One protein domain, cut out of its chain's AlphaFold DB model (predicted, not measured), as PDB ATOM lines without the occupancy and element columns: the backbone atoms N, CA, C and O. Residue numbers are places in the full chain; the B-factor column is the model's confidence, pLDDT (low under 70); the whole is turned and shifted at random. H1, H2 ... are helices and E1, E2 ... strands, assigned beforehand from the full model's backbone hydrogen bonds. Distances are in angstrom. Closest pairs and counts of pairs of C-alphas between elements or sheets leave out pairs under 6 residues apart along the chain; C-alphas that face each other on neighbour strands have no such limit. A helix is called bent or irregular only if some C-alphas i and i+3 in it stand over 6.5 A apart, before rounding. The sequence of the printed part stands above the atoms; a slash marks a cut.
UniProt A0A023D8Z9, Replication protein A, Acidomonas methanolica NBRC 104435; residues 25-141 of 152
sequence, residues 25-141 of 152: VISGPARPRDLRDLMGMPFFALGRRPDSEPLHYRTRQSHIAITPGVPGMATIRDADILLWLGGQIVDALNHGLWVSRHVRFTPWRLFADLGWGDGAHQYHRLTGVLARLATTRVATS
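What this domain is: This is residues 25 to 141 of the 152 residues of the protein "Replication protein A" of Acidomonas methanolica NBRC 104435 (UniProt A0A023D8Z9). Two long helices, H2 and H4, stand at about a right angle and come close near the start of H2, making a loose V with the short helix H3 in its opening; a small, nearly flat sheet of three strands lies beyond the point of the V, with no helix on it. The first printed stretch and the short helix H1 run past H2, and a long loop, residues 41 to 54, joins H1 to the sheet. The printed part has 117 residues, with four named helices and three named strands in the order H1, E1, E2, H2, H3, H4, E3. The sheet's order is E1, E2, E3, antiparallel throughout, and the class is mixed, helices and strands. The whole is compact, with a radius of gyration of the C-alphas of 15.4 A and spans of 42 by 35 by 22 A.

Where its parts are: H1 holds residues 36 to 40 and begins at C-alpha 36, (299.901, 295.245, 143.914). E1 is residues 55 to 58 and E2 residues 63 to 67, 13.1 A long. H2, residues 76 to 94, is 26.8 A long and begins at C-alpha 76, (310.476, 299.026, 147.960); it is neither bent nor irregular, but only just: C-alphas 78 and 81 are 6.0 A apart. H3 is residues 107 to 113. H4, residues 120 to 135, is 23.1 A long. E3, residues 137 to 140, ends at C-alpha 140, (302.158, 313.896, 143.402).

How they stand to each other: H1 touches no helix and is not on the sheet. E1 and E2 form an antiparallel hairpin at 177 degrees, with N 57 and O 64 2.8 A apart, within hydrogen-bond range. The inner strand E2 is also antiparallel to E3, at 172 degrees, with N 65 and O 139 2.8 A apart. H2 and H4 are close but not clearly touching, about perpendicular at 82 degrees; their closest C-alphas, those of Asp 78 and Val 129, are 5.7 A apart. H2 only just touches H3, with 3 pairs of C-alphas within 8 A, through residues 81 to 84 alone; the closest are those of Trp 84 and Leu 110, 7.8 A. H3 and H4 are close but not clearly touching, the closest C-alphas being those of Pro 107 and Tyr 123, 7.5 A. In H3 and H4 every O i to N i+4 pair is within hydrogen-bond range; in H2 12 of 15 are, and in H1 0 of 1, beside 2 of 2 O i to N i+3 pairs.

The domain as a whole: The two C-alphas farthest apart, those of Arg 60 and Gly 119, are 45.5 A apart. The printed part has no cut. The links from H1 to E1 and from H2 to H3 are long. The mean pLDDT of the printed part is 78.5, and residues 27 to 51 and 59 to 62 are under 70.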
ATOM      1  N   VAL A  25     297.797 299.299 169.952       70.88
ATOM      2  CA  VAL A  25     298.781 298.268 170.294       70.88
ATOM      3  C   VAL A  25     298.538 297.062 169.402       70.88
ATOM      4  O   VAL A  25     297.440 296.509 169.375       70.88
ATOM      5  N   ILE A  26     299.571 296.667 168.666       72.94
ATOM      6  CA  ILE A  26     299.517 295.527 167.757       72.94
ATOM      7  C   ILE A  26     299.630 294.223 168.560       72.94
ATOM      8  O   ILE A  26     300.705 293.888 169.061       72.94
ATOM      9  N   SER A  27     298.514 293.491 168.667       64.25
ATOM     10  CA  SER A  27     298.414 292.257 169.468       64.25
ATOM     11  C   SER A  27     298.045 290.992 168.669       64.25
ATOM     12  O   SER A  27     298.319 289.891 169.152       64.25
ATOM     13  N   GLY A  28     297.507 291.102 167.446       62.66
ATOM     14  CA  GLY A  28     297.075 289.973 166.589       62.66
ATOM     15  C   GLY A  28     297.974 289.735 165.358       62.66
ATOM     16  O   GLY A  28     298.735 290.635 165.008       62.66
ATOM     17  N   PRO A  29     297.988 288.534 164.748       52.31
ATOM     18  CA  PRO A  29     298.813 288.244 163.567       52.31
ATOM     19  C   PRO A  29     298.270 288.952 162.313       52.31
ATOM     20  O   PRO A  29     297.150 288.666 161.891       52.31
ATOM     21  N   ALA A  30     299.045 289.839 161.678       54.81
ATOM     22  CA  ALA A  30     298.661 290.396 160.379       54.81
ATOM     23  C   ALA A  30     298.972 289.439 159.232       54.81
ATOM     24  O   ALA A  30     300.050 288.855 159.139       54.81
ATOM     25  N   ARG A  31     298.043 289.369 158.277       53.94
ATOM     26  CA  ARG A  31     298.326 288.853 156.938       53.94
ATOM     27  C   ARG A  31     298.804 290.019 156.066       53.94
ATOM     28  O   ARG A  31     298.098 291.030 156.017       53.94
ATOM     29  N   PRO A  32     299.958 289.917 155.380       51.69
ATOM     30  CA  PRO A  32     300.386 290.938 154.429       51.69
ATOM     31  C   PRO A  32     299.294 291.144 153.375       51.69
ATOM     32  O   PRO A  32     298.882 290.193 152.708       51.69
ATOM     33  N   ARG A  33     298.779 292.370 153.252       52.25
ATOM     34  CA  ARG A  33     297.801 292.699 152.210       52.25
ATOM     35  C   ARG A  33     298.535 292.936 150.895       52.25
ATOM     36  O   ARG A  33     299.549 293.628 150.863       52.25
ATOM     37  N   ASP A  34     297.992 292.380 149.820       50.47
ATOM     38  CA  ASP A  34     298.539 292.482 148.469       50.47
ATOM     39  C   ASP A  34     298.301 293.910 147.929       50.47
ATOM     40  O   ASP A  34     297.254 294.210 147.364       50.47
ATOM     41  N   LEU A  35     299.241 294.839 148.149       51.62
ATOM     42  CA  LEU A  35     299.202 296.205 147.590       51.62
ATOM     43  C   LEU A  35     299.790 296.255 146.168       51.62
ATOM     44  O   LEU A  35     300.532 297.176 145.823       51.62
ATOM     45  N   ARG A  36     299.450 295.275 145.319       50.09
ATOM     46  CA  ARG A  36     299.901 295.245 143.914       50.09
ATOM     47  C   ARG A  36     299.463 296.482 143.135       50.09
ATOM     48  O   ARG A  36     300.207 296.931 142.272       50.09
ATOM     49  N   ASP A  37     298.342 297.098 143.500       43.62
ATOM     50  CA  ASP A  37     297.869 298.321 142.844       43.62
ATOM     51  C   ASP A  37     298.706 299.566 143.193       43.62
ATOM     52  O   ASP A  37     298.821 300.476 142.372       43.62
ATOM     53  N   LEU A  38     299.385 299.600 144.351       49.16
ATOM     54  CA  LEU A  38     300.327 300.686 144.683       49.16
ATOM     55  C   LEU A  38     301.662 300.559 143.940       49.16
ATOM     56  O   LEU A  38     302.429 301.517 143.890       49.16
ATOM     57  N   MET A  39     301.933 299.399 143.341       51.06
ATOM     58  CA  MET A  39     303.139 299.138 142.555       51.06
ATOM     59  C   MET A  39     303.035 299.643 141.108       51.06
ATOM     60  O   MET A  39     304.024 299.602 140.379       51.06
ATOM     61  N   GLY A  40     301.859 300.125 140.679       47.16
ATOM     62  CA  GLY A  40     301.651 300.705 139.347       47.16
ATOM     63  C   GLY A  40     302.259 302.103 139.169       47.16
ATOM     64  O   GLY A  40     302.420 302.564 138.039       47.16
ATOM     65  N   MET A  41     302.626 302.778 140.266       49.84
ATOM     66  CA  MET A  41     303.304 304.077 140.268       49.84
ATOM     67  C   MET A  41     304.506 304.050 141.221       49.84
ATOM     68  O   MET A  41     304.382 303.543 142.336       49.84
ATOM     69  N   PRO A  42     305.676 304.586 140.828       60.00
ATOM     70  CA  PRO A  42     306.857 304.529 141.677       60.00
ATOM     71  C   PRO A  42     306.710 305.543 142.816       60.00
ATOM     72  O   PRO A  42     307.005 306.720 142.645       60.00
ATOM     73  N   PHE A  43     306.227 305.078 143.971       59.75
ATOM     74  CA  PHE A  43     306.232 305.813 145.245       59.75
ATOM     75  C   PHE A  43     307.485 305.529 146.090       59.75
ATOM     76  O   PHE A  43     307.753 306.232 147.062       59.75
ATOM     77  N   PHE A  44     308.264 304.521 145.694       63.12
ATOM     78  CA  PHE A  44     309.474 304.066 146.369       63.12
ATOM     79  C   PHE A  44     310.615 303.898 145.368       63.12
ATOM     80  O   PHE A  44     310.383 303.559 144.204       63.12
ATOM     81  N   ALA A  45     311.854 304.060 145.834       61.44
ATOM     82  CA  ALA A  45     313.019 303.684 145.045       61.44
ATOM     83  C   ALA A  45     313.016 302.166 144.779       61.44
ATOM     84  O   ALA A  45     312.798 301.357 145.688       61.44
ATOM     85  N   LEU A  46     313.287 301.774 143.531       61.19
ATOM     86  CA  LEU A  46     313.412 300.366 143.122       61.19
ATOM     87  C   LEU A  46     314.793 299.773 143.457       61.19
ATOM     88  O   LEU A  46     314.981 298.556 143.405       61.19
ATOM     89  N   GLY A  47     315.760 300.626 143.801       59.44
ATOM     90  CA  GLY A  47     317.114 300.236 144.164       59.44
ATOM     91  C   GLY A  47     317.174 299.393 145.440       59.44
ATOM     92  O   GLY A  47     316.383 299.540 146.370       59.44
ATOM     93  N   ARG A  48     318.168 298.499 145.503       58.81
ATOM     94  CA  ARG A  48     318.485 297.729 146.722       58.81
ATOM     95  C   ARG A  48     319.172 298.594 147.785       58.81
ATOM     96  O   ARG A  48     319.229 298.196 148.947       58.81
ATOM     97  N   ARG A  49     319.731 299.738 147.382       65.44
ATOM     98  CA  ARG A  49     320.413 300.699 148.251       65.44
ATOM     99  C   ARG A  49     319.595 301.991 148.345       65.44
ATOM    100  O   ARG A  49     318.886 302.302 147.394       65.44
ATOM    101  N   PRO A  50     319.671 302.708 149.478       61.50
ATOM    102  CA  PRO A  50     319.082 304.033 149.590       61.50
ATOM    103  C   PRO A  50     319.807 305.001 148.663       61.50
ATOM    104  O   PRO A  50     321.013 305.196 148.807       61.50
ATOM    105  N   ASP A  51     319.056 305.616 147.760       68.12
ATOM    106  CA  ASP A  51     319.570 306.663 146.888       68.12
ATOM    107  C   ASP A  51     319.283 308.036 147.510       68.12
ATOM    108  O   ASP A  51     318.249 308.253 148.154       68.12
ATOM    109  N   SER A  52     320.224 308.964 147.350       77.50
ATOM    110  CA  SER A  52     320.092 310.365 147.775       77.50
ATOM    111  C   SER A  52     319.642 311.286 146.641       77.50
ATOM    112  O   SER A  52     319.409 312.470 146.872       77.50
ATOM    113  N   GLU A  53     319.516 310.762 145.422       77.94
ATOM    114  CA  GLU A  53     319.023 311.522 144.279       77.94
ATOM    115  C   GLU A  53     317.487 311.566 144.280       77.94
ATOM    116  O   GLU A  53     316.837 310.531 144.456       77.94
ATOM    117  N   PRO A  54     316.876 312.751 144.100       76.75
ATOM    118  CA  PRO A  54     315.436 312.863 143.916       76.75
ATOM    119  C   PRO A  54     314.961 312.081 142.690       76.75
ATOM    120  O   PRO A  54     315.521 312.205 141.602       76.75
ATOM    121  N   LEU A  55     313.884 311.313 142.852       77.38
ATOM    122  CA  LEU A  55     313.288 310.537 141.770       77.38
ATOM    123  C   LEU A  55     312.100 311.305 141.198       77.38
ATOM    124  O   LEU A  55     311.133 311.592 141.905       77.38
ATOM    125  N   HIS A  56     312.164 311.608 139.906       77.50
ATOM    126  CA  HIS A  56     311.085 312.259 139.174       77.50
ATOM    127  C   HIS A  56     310.484 311.286 138.168       77.50
ATOM    128  O   HIS A  56     311.162 310.815 137.257       77.50
ATOM    129  N   TYR A  57     309.194 311.009 138.315       72.31
ATOM    130  CA  TYR A  57     308.433 310.195 137.383       72.31
ATOM    131  C   TYR A  57     307.341 311.033 136.727       72.31
ATOM    132  O   TYR A  57     306.523 311.666 137.397       72.31
ATOM    133  N   ARG A  58     307.312 311.026 135.394       70.62
ATOM    134  CA  ARG A  58     306.320 311.753 134.600       70.62
ATOM    135  C   ARG A  58     305.596 310.785 133.676       70.62
ATOM    136  O   ARG A  58     306.210 310.165 132.815       70.62
ATOM    137  N   THR A  59     304.281 310.703 133.834       67.25
ATOM    138  CA  THR A  59     303.369 310.051 132.887       67.25
ATOM    139  C   THR A  59     302.555 311.117 132.138       67.25
ATOM    140  O   THR A  59     302.646 312.309 132.439       67.25
ATOM    141  N   ARG A  60     301.762 310.719 131.134       65.31
ATOM    142  CA  ARG A  60     300.911 311.629 130.341       65.31
ATOM    143  C   ARG A  60     299.881 312.391 131.187       65.31
ATOM    144  O   ARG A  60     299.408 313.430 130.745       65.31
ATOM    145  N   GLN A  61     299.532 311.885 132.371       66.88
ATOM    146  CA  GLN A  61     298.424 312.392 133.191       66.88
ATOM    147  C   GLN A  61     298.843 312.891 134.584       66.88
ATOM    148  O   GLN A  61     298.047 313.538 135.262       66.88
ATOM    149  N   SER A  62     300.074 312.614 135.021       69.12
ATOM    150  CA  SER A  62     300.506 312.882 136.397       69.12
ATOM    151  C   SER A  62     302.028 312.945 136.528       69.12
ATOM    152  O   SER A  62     302.776 312.334 135.762       69.12
ATOM    153  N   HIS A  63     302.480 313.702 137.523       75.56
ATOM    154  CA  HIS A  63     303.876 313.799 137.924       75.56
ATOM    155  C   HIS A  63     304.014 313.383 139.387       75.56
ATOM    156  O   HIS A  63     303.231 313.820 140.230       75.56
ATOM    157  N   ILE A  64     305.014 312.551 139.667       80.19
ATOM    158  CA  ILE A  64     305.390 312.111 141.007       80.19
ATOM    159  C   ILE A  64     306.847 312.509 141.212       80.19
ATOM    160  O   ILE A  64     307.713 312.138 140.424       80.19
ATOM    161  N   ALA A  65     307.113 313.265 142.267       81.56
ATOM    162  CA  ALA A  65     308.449 313.578 142.731       81.56
ATOM    163  C   ALA A  65     308.644 312.962 144.112       81.56
ATOM    164  O   ALA A  65     307.843 313.191 145.019       81.56
ATOM    165  N   ILE A  66     309.716 312.197 144.267       82.62
ATOM    166  CA  ILE A  66     310.124 311.633 145.544       82.62
ATOM    167  C   ILE A  66     311.433 312.290 145.943       82.62
ATOM    168  O   ILE A  66     312.436 312.201 145.236       82.62
ATOM    169  N   THR A  67     311.421 312.952 147.090       84.75
ATOM    170  CA  THR A  67     312.588 313.626 147.644       84.75
ATOM    171  C   THR A  67     313.104 312.835 148.845       84.75
ATOM    172  O   THR A  67     312.343 312.620 149.796       84.75
ATOM    173  N   PRO A  68     314.371 312.391 148.828       86.94
ATOM    174  CA  PRO A  68     314.978 311.706 149.960       86.94
ATOM    175  C   PRO A  68     315.305 312.675 151.098       86.94
ATOM    176  O   PRO A  68     315.499 313.874 150.889       86.94
ATOM    177  N   GLY A  69     315.411 312.138 152.312       85.50
ATOM    178  CA  GLY A  69     316.051 312.829 153.429       85.50
ATOM    179  C   GLY A  69     317.531 312.476 153.568       85.50
ATOM    180  O   GLY A  69     318.078 311.697 152.791       85.50
ATOM    181  N   VAL A  70     318.158 312.982 154.636       87.19
ATOM    182  CA  VAL A  70     319.538 312.639 155.036       87.19
ATOM    183  C   VAL A  70     319.816 311.122 155.065       87.19
ATOM    184  O   VAL A  70     320.862 310.721 154.562       87.19
ATOM    185  N   PRO A  71     318.930 310.249 155.594       85.12
ATOM    186  CA  PRO A  71     319.182 308.803 155.597       85.12
ATOM    187  C   PRO A  71     318.954 308.113 154.234       85.12
ATOM    188  O   PRO A  71     319.108 306.891 154.148       85.12
ATOM    189  N   GLY A  72     318.578 308.856 153.187       85.19
ATOM    190  CA  GLY A  72     318.263 308.350 151.847       85.19
ATOM    191  C   GLY A  72     316.774 308.082 151.613       85.19
ATOM    192  O   GLY A  72     315.942 308.208 152.516       85.19
ATOM    193  N   MET A  73     316.428 307.722 150.376       85.06
ATOM    194  CA  MET A  73     315.049 307.448 149.958       85.06
ATOM    195  C   MET A  73     314.538 306.106 150.483       85.06
ATOM    196  O   MET A  73     315.253 305.102 150.451       85.06
ATOM    197  N   ALA A  74     313.269 306.065 150.891       86.56
ATOM    198  CA  ALA A  74     312.573 304.819 151.163       86.56
ATOM    199  C   ALA A  74     312.534 303.936 149.905       86.56
ATOM    200  O   ALA A  74     312.104 304.356 148.827       86.56
ATOM    201  N   THR A  75     312.984 302.698 150.061       84.69
ATOM    202  CA  THR A  75     313.019 301.700 148.988       84.69
ATOM    203  C   THR A  75     311.779 300.814 149.028       84.69
ATOM    204  O   THR A  75     311.082 300.733 150.037       84.69
ATOM    205  N   ILE A  76     311.530 300.052 147.966       80.69
ATOM    206  CA  ILE A  76     310.476 299.026 147.960       80.69
ATOM    207  C   ILE A  76     310.631 297.999 149.095       80.69
ATOM    208  O   ILE A  76     309.652 297.466 149.603       80.69
ATOM    209  N   ARG A  77     311.862 297.749 149.558       78.44
ATOM    210  CA  ARG A  77     312.137 296.846 150.688       78.44
ATOM    211  C   ARG A  77     311.701 297.434 152.029       78.44
ATOM    212  O   ARG A  77     311.537 296.687 152.988       78.44
ATOM    213  N   ASP A  78     311.537 298.750 152.087       86.12
ATOM    214  CA  ASP A  78     311.042 299.476 153.254       86.12
ATOM    215  C   ASP A  78     309.510 299.439 153.306       86.12
ATOM    216  O   ASP A  78     308.923 299.487 154.389       86.12
ATOM    217  N   ALA A  79     308.863 299.281 152.143       84.75
ATOM    218  CA  ALA A  79     307.414 299.180 152.031       84.75
ATOM    219  C   ALA A  79     306.854 297.946 152.755       84.75
ATOM    220  O   ALA A  79     305.746 298.030 153.275       84.75
ATOM    221  N   ASP A  80     307.624 296.856 152.889       87.00
ATOM    222  CA  ASP A  80     307.228 295.645 153.633       87.00
ATOM    223  C   ASP A  80     306.717 295.979 155.056       87.00
ATOM    224  O   ASP A  80     305.730 295.406 155.519       87.00
ATOM    225  N   ILE A  81     307.317 296.972 155.732       88.94
ATOM    226  CA  ILE A  81     306.873 297.428 157.062       88.94
ATOM    227  C   ILE A  81     305.519 298.140 156.992       88.94
ATOM    228  O   ILE A  81     304.664 297.930 157.854       88.94
ATOM    229  N   LEU A  82     305.306 298.979 155.975       88.31
ATOM    230  CA  LEU A  82     304.031 299.669 155.773       88.31
ATOM    231  C   LEU A  82     302.915 298.678 155.429       88.31
ATOM    232  O   LEU A  82     301.799 298.833 155.919       88.31
ATOM    233  N   LEU A  83     303.222 297.645 154.636       87.19
ATOM    234  CA  LEU A  83     302.287 296.563 154.315       87.19
ATOM    235  C   LEU A  83     301.853 295.819 155.571       87.19
ATOM    236  O   LEU A  83     300.658 295.627 155.799       87.19
ATOM    237  N   TRP A  84     302.824 295.433 156.395       89.50
ATOM    238  CA  TRP A  84     302.558 294.777 157.666       89.50
ATOM    239  C   TRP A  84     301.702 295.665 158.579       89.50
ATOM    240  O   TRP A  84     300.652 295.232 159.052       89.50
ATOM    241  N   LEU A  85     302.072 296.940 158.739       89.94
ATOM    242  CA  LEU A  85     301.336 297.901 159.562       89.94
ATOM    243  C   LEU A  85     299.896 298.109 159.068       89.94
ATOM    244  O   LEU A  85     298.959 298.117 159.867       89.94
ATOM    245  N   GLY A  86     299.709 298.246 157.754       88.69
ATOM    246  CA  GLY A  86     298.393 298.360 157.130       88.69
ATOM    247  C   GLY A  86     297.537 297.116 157.363       88.69
ATOM    248  O   GLY A  86     296.353 297.239 157.674       88.69
ATOM    249  N   GLY A  87     298.144 295.926 157.297       86.12
ATOM    250  CA  GLY A  87     297.498 294.668 157.664       86.12
ATOM    251  C   GLY A  87     296.999 294.675 159.109       86.12
ATOM    252  O   GLY A  87     295.845 294.335 159.353       86.12
ATOM    253  N   GLN A  88     297.816 295.148 160.055       86.75
ATOM    254  CA  GLN A  88     297.423 295.241 161.463       86.75
ATOM    255  C   GLN A  88     296.260 296.210 161.694       86.75
ATOM    256  O   GLN A  88     295.361 295.912 162.476       86.75
ATOM    257  N   ILE A  89     296.270 297.362 161.020       86.62
ATOM    258  CA  ILE A  89     295.194 298.356 161.117       86.62
ATOM    259  C   ILE A  89     293.889 297.779 160.562       86.62
ATOM    260  O   ILE A  89     292.853 297.880 161.214       86.62
ATOM    261  N   VAL A  90     293.932 297.151 159.383       85.62
ATOM    262  CA  VAL A  90     292.750 296.536 158.759       85.62
ATOM    263  C   VAL A  90     292.203 295.402 159.619       85.62
ATOM    264  O   VAL A  90     290.996 295.334 159.826       85.62
ATOM    265  N   ASP A  91     293.069 294.541 160.149       84.62
ATOM    266  CA  ASP A  91     292.659 293.453 161.034       84.62
ATOM    267  C   ASP A  91     291.959 293.986 162.292       84.62
ATOM    268  O   ASP A  91     290.874 293.533 162.643       84.62
ATOM    269  N   ALA A  92     292.507 295.027 162.919       83.50
ATOM    270  CA  ALA A  92     291.877 295.665 164.068       83.50
ATOM    271  C   ALA A  92     290.510 296.282 163.734       83.50
ATOM    272  O   ALA A  92     289.553 296.095 164.484       83.50
ATOM    273  N   LEU A  93     290.401 296.966 162.592       84.69
ATOM    274  CA  LEU A  93     289.137 297.524 162.111       84.69
ATOM    275  C   LEU A  93     288.093 296.430 161.842       84.69
ATOM    276  O   LEU A  93     286.936 296.595 162.221       84.69
ATOM    277  N   ASN A  94     288.498 295.302 161.253       84.75
ATOM    278  CA  ASN A  94     287.614 294.157 161.007       84.75
ATOM    279  C   ASN A  94     287.074 293.549 162.311       84.75
ATOM    280  O   ASN A  94     285.955 293.043 162.335       84.75
ATOM    281  N   HIS A  95     287.838 293.636 163.401       84.56
ATOM    282  CA  HIS A  95     287.421 293.204 164.736       84.56
ATOM    283  C   HIS A  95     286.684 294.300 165.532       84.56
ATOM    284  O   HIS A  95     286.465 294.147 166.733       84.56
ATOM    285  N   GLY A  96     286.309 295.415 164.892       84.75
ATOM    286  CA  GLY A  96     285.595 296.517 165.540       84.75
ATOM    287  C   GLY A  96     286.427 297.269 166.584       84.75
ATOM    288  O   GLY A  96     285.870 297.952 167.445       84.75
ATOM    289  N   LEU A  97     287.757 297.143 166.542       84.06
ATOM    290  CA  LEU A  97     288.653 297.819 167.472       84.06
ATOM    291  C   LEU A  97     288.886 299.271 167.043       84.06
ATOM    292  O   LEU A  97     288.996 299.595 165.860       84.06
ATOM    293  N   TRP A  98     289.035 300.153 168.030       82.25
ATOM    294  CA  TRP A  98     289.449 301.531 167.782       82.25
ATOM    295  C   TRP A  98     290.926 301.589 167.376       82.25
ATOM    296  O   TRP A  98     291.794 301.086 168.095       82.25
ATOM    297  N   VAL A  99     291.216 302.251 166.256       83.50
ATOM    298  CA  VAL A  99     292.583 302.480 165.771       83.50
ATOM    299  C   VAL A  99     293.021 303.917 166.035       83.50
ATOM    300  O   VAL A  99     292.259 304.872 165.918       83.50
ATOM    301  N   SER A 100     294.284 304.066 166.413       85.50
ATOM    302  CA  SER A 100     294.913 305.335 166.765       85.50
ATOM    303  C   SER A 100     295.846 305.795 165.660       85.50
ATOM    304  O   SER A 100     296.409 304.973 164.940       85.50
ATOM    305  N   ARG A 101     296.117 307.103 165.606       81.31
ATOM    306  CA  ARG A 101     297.211 307.647 164.784       81.31
ATOM    307  C   ARG A 101     298.594 307.227 165.297       81.31
ATOM    308  O   ARG A 101     299.561 307.289 164.550       81.31
ATOM    309  N   HIS A 102     298.688 306.801 166.561       86.12
ATOM    310  CA  HIS A 102     299.920 306.302 167.164       86.12
ATOM    311  C   HIS A 102     299.879 304.786 167.303       86.12
ATOM    312  O   HIS A 102     299.028 304.246 168.014       86.12
ATOM    313  N   VAL A 103     300.852 304.116 166.691       84.94
ATOM    314  CA  VAL A 103     300.976 302.660 166.740       84.94
ATOM    315  C   VAL A 103     302.167 302.245 167.596       84.94
ATOM    316  O   VAL A 103     303.241 302.841 167.514       84.94
ATOM    317  N   ARG A 104     301.982 301.209 168.418       88.56
ATOM    318  CA  ARG A 104     303.063 300.514 169.121       88.56
ATOM    319  C   ARG A 104     303.121 299.055 168.724       88.56
ATOM    320  O   ARG A 104     302.102 298.369 168.697       88.56
ATOM    321  N   PHE A 105     304.338 298.584 168.510       87.38
ATOM    322  CA  PHE A 105     304.641 297.186 168.271       87.38
ATOM    323  C   PHE A 105     305.988 296.825 168.881       87.38
ATOM    324  O   PHE A 105     306.808 297.696 169.176       87.38
ATOM    325  N   THR A 106     306.216 295.526 169.046       89.12
ATOM    326  CA  THR A 106     307.511 295.005 169.470       89.12
ATOM    327  C   THR A 106     308.311 294.553 168.244       89.12
ATOM    328  O   THR A 106     307.779 293.773 167.451       89.12
ATOM    329  N   PRO A 107     309.573 294.996 168.065       90.12
ATOM    330  CA  PRO A 107     310.366 294.679 166.875       90.12
ATOM    331  C   PRO A 107     310.510 293.186 166.569       90.12
ATOM    332  O   PRO A 107     310.397 292.799 165.412       90.12
ATOM    333  N   TRP A 108     310.689 292.334 167.584       88.19
ATOM    334  CA  TRP A 108     310.826 290.888 167.367       88.19
ATOM    335  C   TRP A 108     309.594 290.279 166.680       88.19
ATOM    336  O   TRP A 108     309.734 289.380 165.859       88.19
ATOM    337  N   ARG A 109     308.391 290.799 166.965       87.81
ATOM    338  CA  ARG A 109     307.146 290.333 166.345       87.81
ATOM    339  C   ARG A 109     307.072 290.744 164.883       87.81
ATOM    340  O   ARG A 109     306.754 289.919 164.041       87.81
ATOM    341  N   LEU A 110     307.423 291.997 164.591       90.00
ATOM    342  CA  LEU A 110     307.562 292.470 163.215       90.00
ATOM    343  C   LEU A 110     308.529 291.570 162.436       90.00
ATOM    344  O   LEU A 110     308.243 291.197 161.305       90.00
ATOM    345  N   PHE A 111     309.669 291.217 163.035       91.19
ATOM    346  CA  PHE A 111     310.650 290.354 162.383       91.19
ATOM    347  C   PHE A 111     310.099 288.953 162.135       91.19
ATOM    348  O   PHE A 111     310.218 288.467 161.016       91.19
ATOM    349  N   ALA A 112     309.431 288.356 163.122       89.31
ATOM    350  CA  ALA A 112     308.777 287.062 162.962       89.31
ATOM    351  C   ALA A 112     307.723 287.084 161.839       89.31
ATOM    352  O   ALA A 112     307.758 286.234 160.952       89.31
ATOM    353  N   ASP A 113     306.845 288.091 161.826       88.38
ATOM    354  CA  ASP A 113     305.766 288.219 160.839       88.38
ATOM    355  C   ASP A 113     306.299 288.488 159.417       88.38
ATOM    356  O   ASP A 113     305.724 288.022 158.433       88.38
ATOM    357  N   LEU A 114     307.414 289.219 159.294       87.00
ATOM    358  CA  LEU A 114     308.082 289.489 158.016       87.00
ATOM    359  C   LEU A 114     309.084 288.397 157.598       87.00
ATOM    360  O   LEU A 114     309.705 288.519 156.538       87.00
ATOM    361  N   GLY A 115     309.295 287.364 158.419       87.38
ATOM    362  CA  GLY A 115     310.317 286.338 158.189       87.38
ATOM    363  C   GLY A 115     311.752 286.884 158.201       87.38
ATOM    364  O   GLY A 115     312.630 286.360 157.515       87.38
ATOM    365  N   TRP A 116     311.999 287.980 158.920       86.56
ATOM    366  CA  TRP A 116     313.341 288.515 159.146       86.56
ATOM    367  C   TRP A 116     314.017 287.769 160.302       86.56
ATOM    368  O   TRP A 116     313.360 287.298 161.224       86.56
ATOM    369  N   GLY A 117     315.351 287.708 160.279       87.62
ATOM    370  CA  GLY A 117     316.116 287.302 161.463       87.62
ATOM    371  C   GLY A 117     315.954 288.293 162.624       87.62
ATOM    372  O   GLY A 117     315.519 289.427 162.431       87.62
ATOM    373  N   ASP A 118     316.356 287.894 163.824       84.06
ATOM    374  CA  ASP A 118     316.169 288.634 165.080       84.06
ATOM    375  C   ASP A 118     317.482 289.158 165.700       84.06
ATOM    376  O   ASP A 118     317.517 289.588 166.853       84.06
ATOM    377  N   GLY A 119     318.566 289.185 164.920       88.38
ATOM    378  CA  GLY A 119     319.878 289.670 165.346       88.38
ATOM    379  C   GLY A 119     320.021 291.199 165.375       88.38
ATOM    380  O   GLY A 119     319.208 291.955 164.840       88.38
ATOM    381  N   ALA A 120     321.126 291.680 165.957       89.31
ATOM    382  CA  ALA A 120     321.435 293.113 166.076       89.31
ATOM    383  C   ALA A 120     321.402 293.858 164.728       89.31
ATOM    384  O   ALA A 120     320.953 295.003 164.645       89.31
ATOM    385  N   HIS A 121     321.816 293.192 163.646       90.00
ATOM    386  CA  HIS A 121     321.765 293.754 162.298       90.00
ATOM    387  C   HIS A 121     320.338 294.134 161.878       90.00
ATOM    388  O   HIS A 121     320.138 295.180 161.261       90.00
ATOM    389  N   GLN A 122     319.332 293.333 162.231       90.00
ATOM    390  CA  GLN A 122     317.937 293.582 161.873       90.00
ATOM    391  C   GLN A 122     317.335 294.733 162.675       90.00
ATOM    392  O   GLN A 122     316.564 295.513 162.118       90.00
ATOM    393  N   TYR A 123     317.765 294.930 163.921       92.62
ATOM    394  CA  TYR A 123     317.431 296.136 164.681       92.62
ATOM    395  C   TYR A 123     318.033 297.397 164.048       92.62
ATOM    396  O   TYR A 123     317.318 298.377 163.843       92.62
ATOM    397  N   HIS A 124     319.311 297.371 163.650       92.06
ATOM    398  CA  HIS A 124     319.919 298.493 162.923       92.06
ATOM    399  C   HIS A 124     319.219 298.760 161.590       92.06
ATOM    400  O   HIS A 124     318.947 299.912 161.241       92.06
ATOM    401  N   ARG A 125     318.879 297.689 160.864       90.12
ATOM    402  CA  ARG A 125     318.111 297.770 159.626       90.12
ATOM    403  C   ARG A 125     316.759 298.429 159.872       90.12
ATOM    404  O   ARG A 125     316.432 299.360 159.145       90.12
ATOM    405  N   LEU A 126     316.013 298.007 160.894       92.50
ATOM    406  CA  LEU A 126     314.715 298.580 161.251       92.50
ATOM    407  C   LEU A 126     314.821 300.083 161.522       92.50
ATOM    408  O   LEU A 126     314.061 300.855 160.945       92.50
ATOM    409  N   THR A 127     315.794 300.513 162.326       93.06
ATOM    410  CA  THR A 127     316.022 301.939 162.599       93.06
ATOM    411  C   THR A 127     316.301 302.723 161.314       93.06
ATOM    412  O   THR A 127     315.718 303.784 161.100       93.06
ATOM    413  N   GLY A 128     317.141 302.186 160.423       92.38
ATOM    414  CA  GLY A 128     317.426 302.811 159.131       92.38
ATOM    415  C   GLY A 128     316.195 302.897 158.226       92.38
ATOM    416  O   GLY A 128     315.964 303.928 157.599       92.38
ATOM    417  N   VAL A 129     315.382 301.840 158.184       91.62
ATOM    418  CA  VAL A 129     314.127 301.805 157.420       91.62
ATOM    419  C   VAL A 129     313.154 302.868 157.936       91.62
ATOM    420  O   VAL A 129     312.654 303.670 157.151       91.62
ATOM    421  N   LEU A 130     312.929 302.925 159.252       93.12
ATOM    422  CA  LEU A 130     312.032 303.904 159.871       93.12
ATOM    423  C   LEU A 130     312.494 305.344 159.613       93.12
ATOM    424  O   LEU A 130     311.670 306.203 159.306       93.12
ATOM    425  N   ALA A 131     313.803 305.606 159.668       92.69
ATOM    426  CA  ALA A 131     314.361 306.919 159.359       92.69
ATOM    427  C   ALA A 131     314.124 307.331 157.894       92.69
ATOM    428  O   ALA A 131     313.746 308.474 157.623       92.69
ATOM    429  N   ARG A 132     314.302 306.414 156.935       91.12
ATOM    430  CA  ARG A 132     314.020 306.688 155.516       91.12
ATOM    431  C   ARG A 132     312.537 306.914 155.258       91.12
ATOM    432  O   ARG A 132     312.185 307.891 154.601       91.12
ATOM    433  N   LEU A 133     311.670 306.074 155.820       90.94
ATOM    434  CA  LEU A 133     310.216 306.233 155.716       90.94
ATOM    435  C   LEU A 133     309.746 307.582 156.272       90.94
ATOM    436  O   LEU A 133     308.935 308.249 155.641       90.94
ATOM    437  N   ALA A 134     310.281 308.009 157.420       90.62
ATOM    438  CA  ALA A 134     309.895 309.270 158.051       90.62
ATOM    439  C   ALA A 134     310.356 310.516 157.274       90.62
ATOM    440  O   ALA A 134     309.740 311.574 157.384       90.62
ATOM    441  N   THR A 135     311.459 310.416 156.529       89.12
ATOM    442  CA  THR A 135     312.081 311.569 155.860       89.12
ATOM    443  C   THR A 135     311.803 311.646 154.360       89.12
ATOM    444  O   THR A 135     311.967 312.717 153.773       89.12
ATOM    445  N   THR A 136     311.360 310.552 153.739       87.06
ATOM    446  CA  THR A 136     311.009 310.525 152.316       87.06
ATOM    447  C   THR A 136     309.727 311.312 152.083       87.06
ATOM    448  O   THR A 136     308.687 311.019 152.670       87.06
ATOM    449  N   ARG A 137     309.789 312.314 151.205       85.38
ATOM    450  CA  ARG A 137     308.628 313.119 150.815       85.38
ATOM    451  C   ARG A 137     308.172 312.738 149.422       85.38
ATOM    452  O   ARG A 137     308.979 312.706 148.501       85.38
ATOM    453  N   VAL A 138     306.873 312.511 149.269       83.31
ATOM    454  CA  VAL A 138     306.235 312.245 147.980       83.31
ATOM    455  C   VAL A 138     305.346 313.433 147.634       83.31
ATOM    456  O   VAL A 138     304.393 313.726 148.351       83.31
ATOM    457  N   ALA A 139     305.646 314.107 146.530       82.25
ATOM    458  CA  ALA A 139     304.780 315.106 145.921       82.25
ATOM    459  C   ALA A 139     304.176 314.509 144.650       82.25
ATOM    460  O   ALA A 139     304.902 314.064 143.765       82.25
ATOM    461  N   THR A 140     302.850 314.484 144.550       78.88
ATOM    462  CA  THR A 140     302.158 313.896 143.402       78.88
ATOM    463  C   THR A 140     301.037 314.797 142.909       78.88
ATOM    464  O   THR A 140     300.324 315.398 143.707       78.88
ATOM    465  N   SER A 141     300.877 314.889 141.589       74.19
ATOM    466  CA  SER A 141     299.756 315.584 140.948       74.19
ATOM    467  C   SER A 141     298.582 314.649 140.634       74.19
ATOM    468  O   SER A 141     297.765 314.960 139.762       74.19
TER     469      SER A 141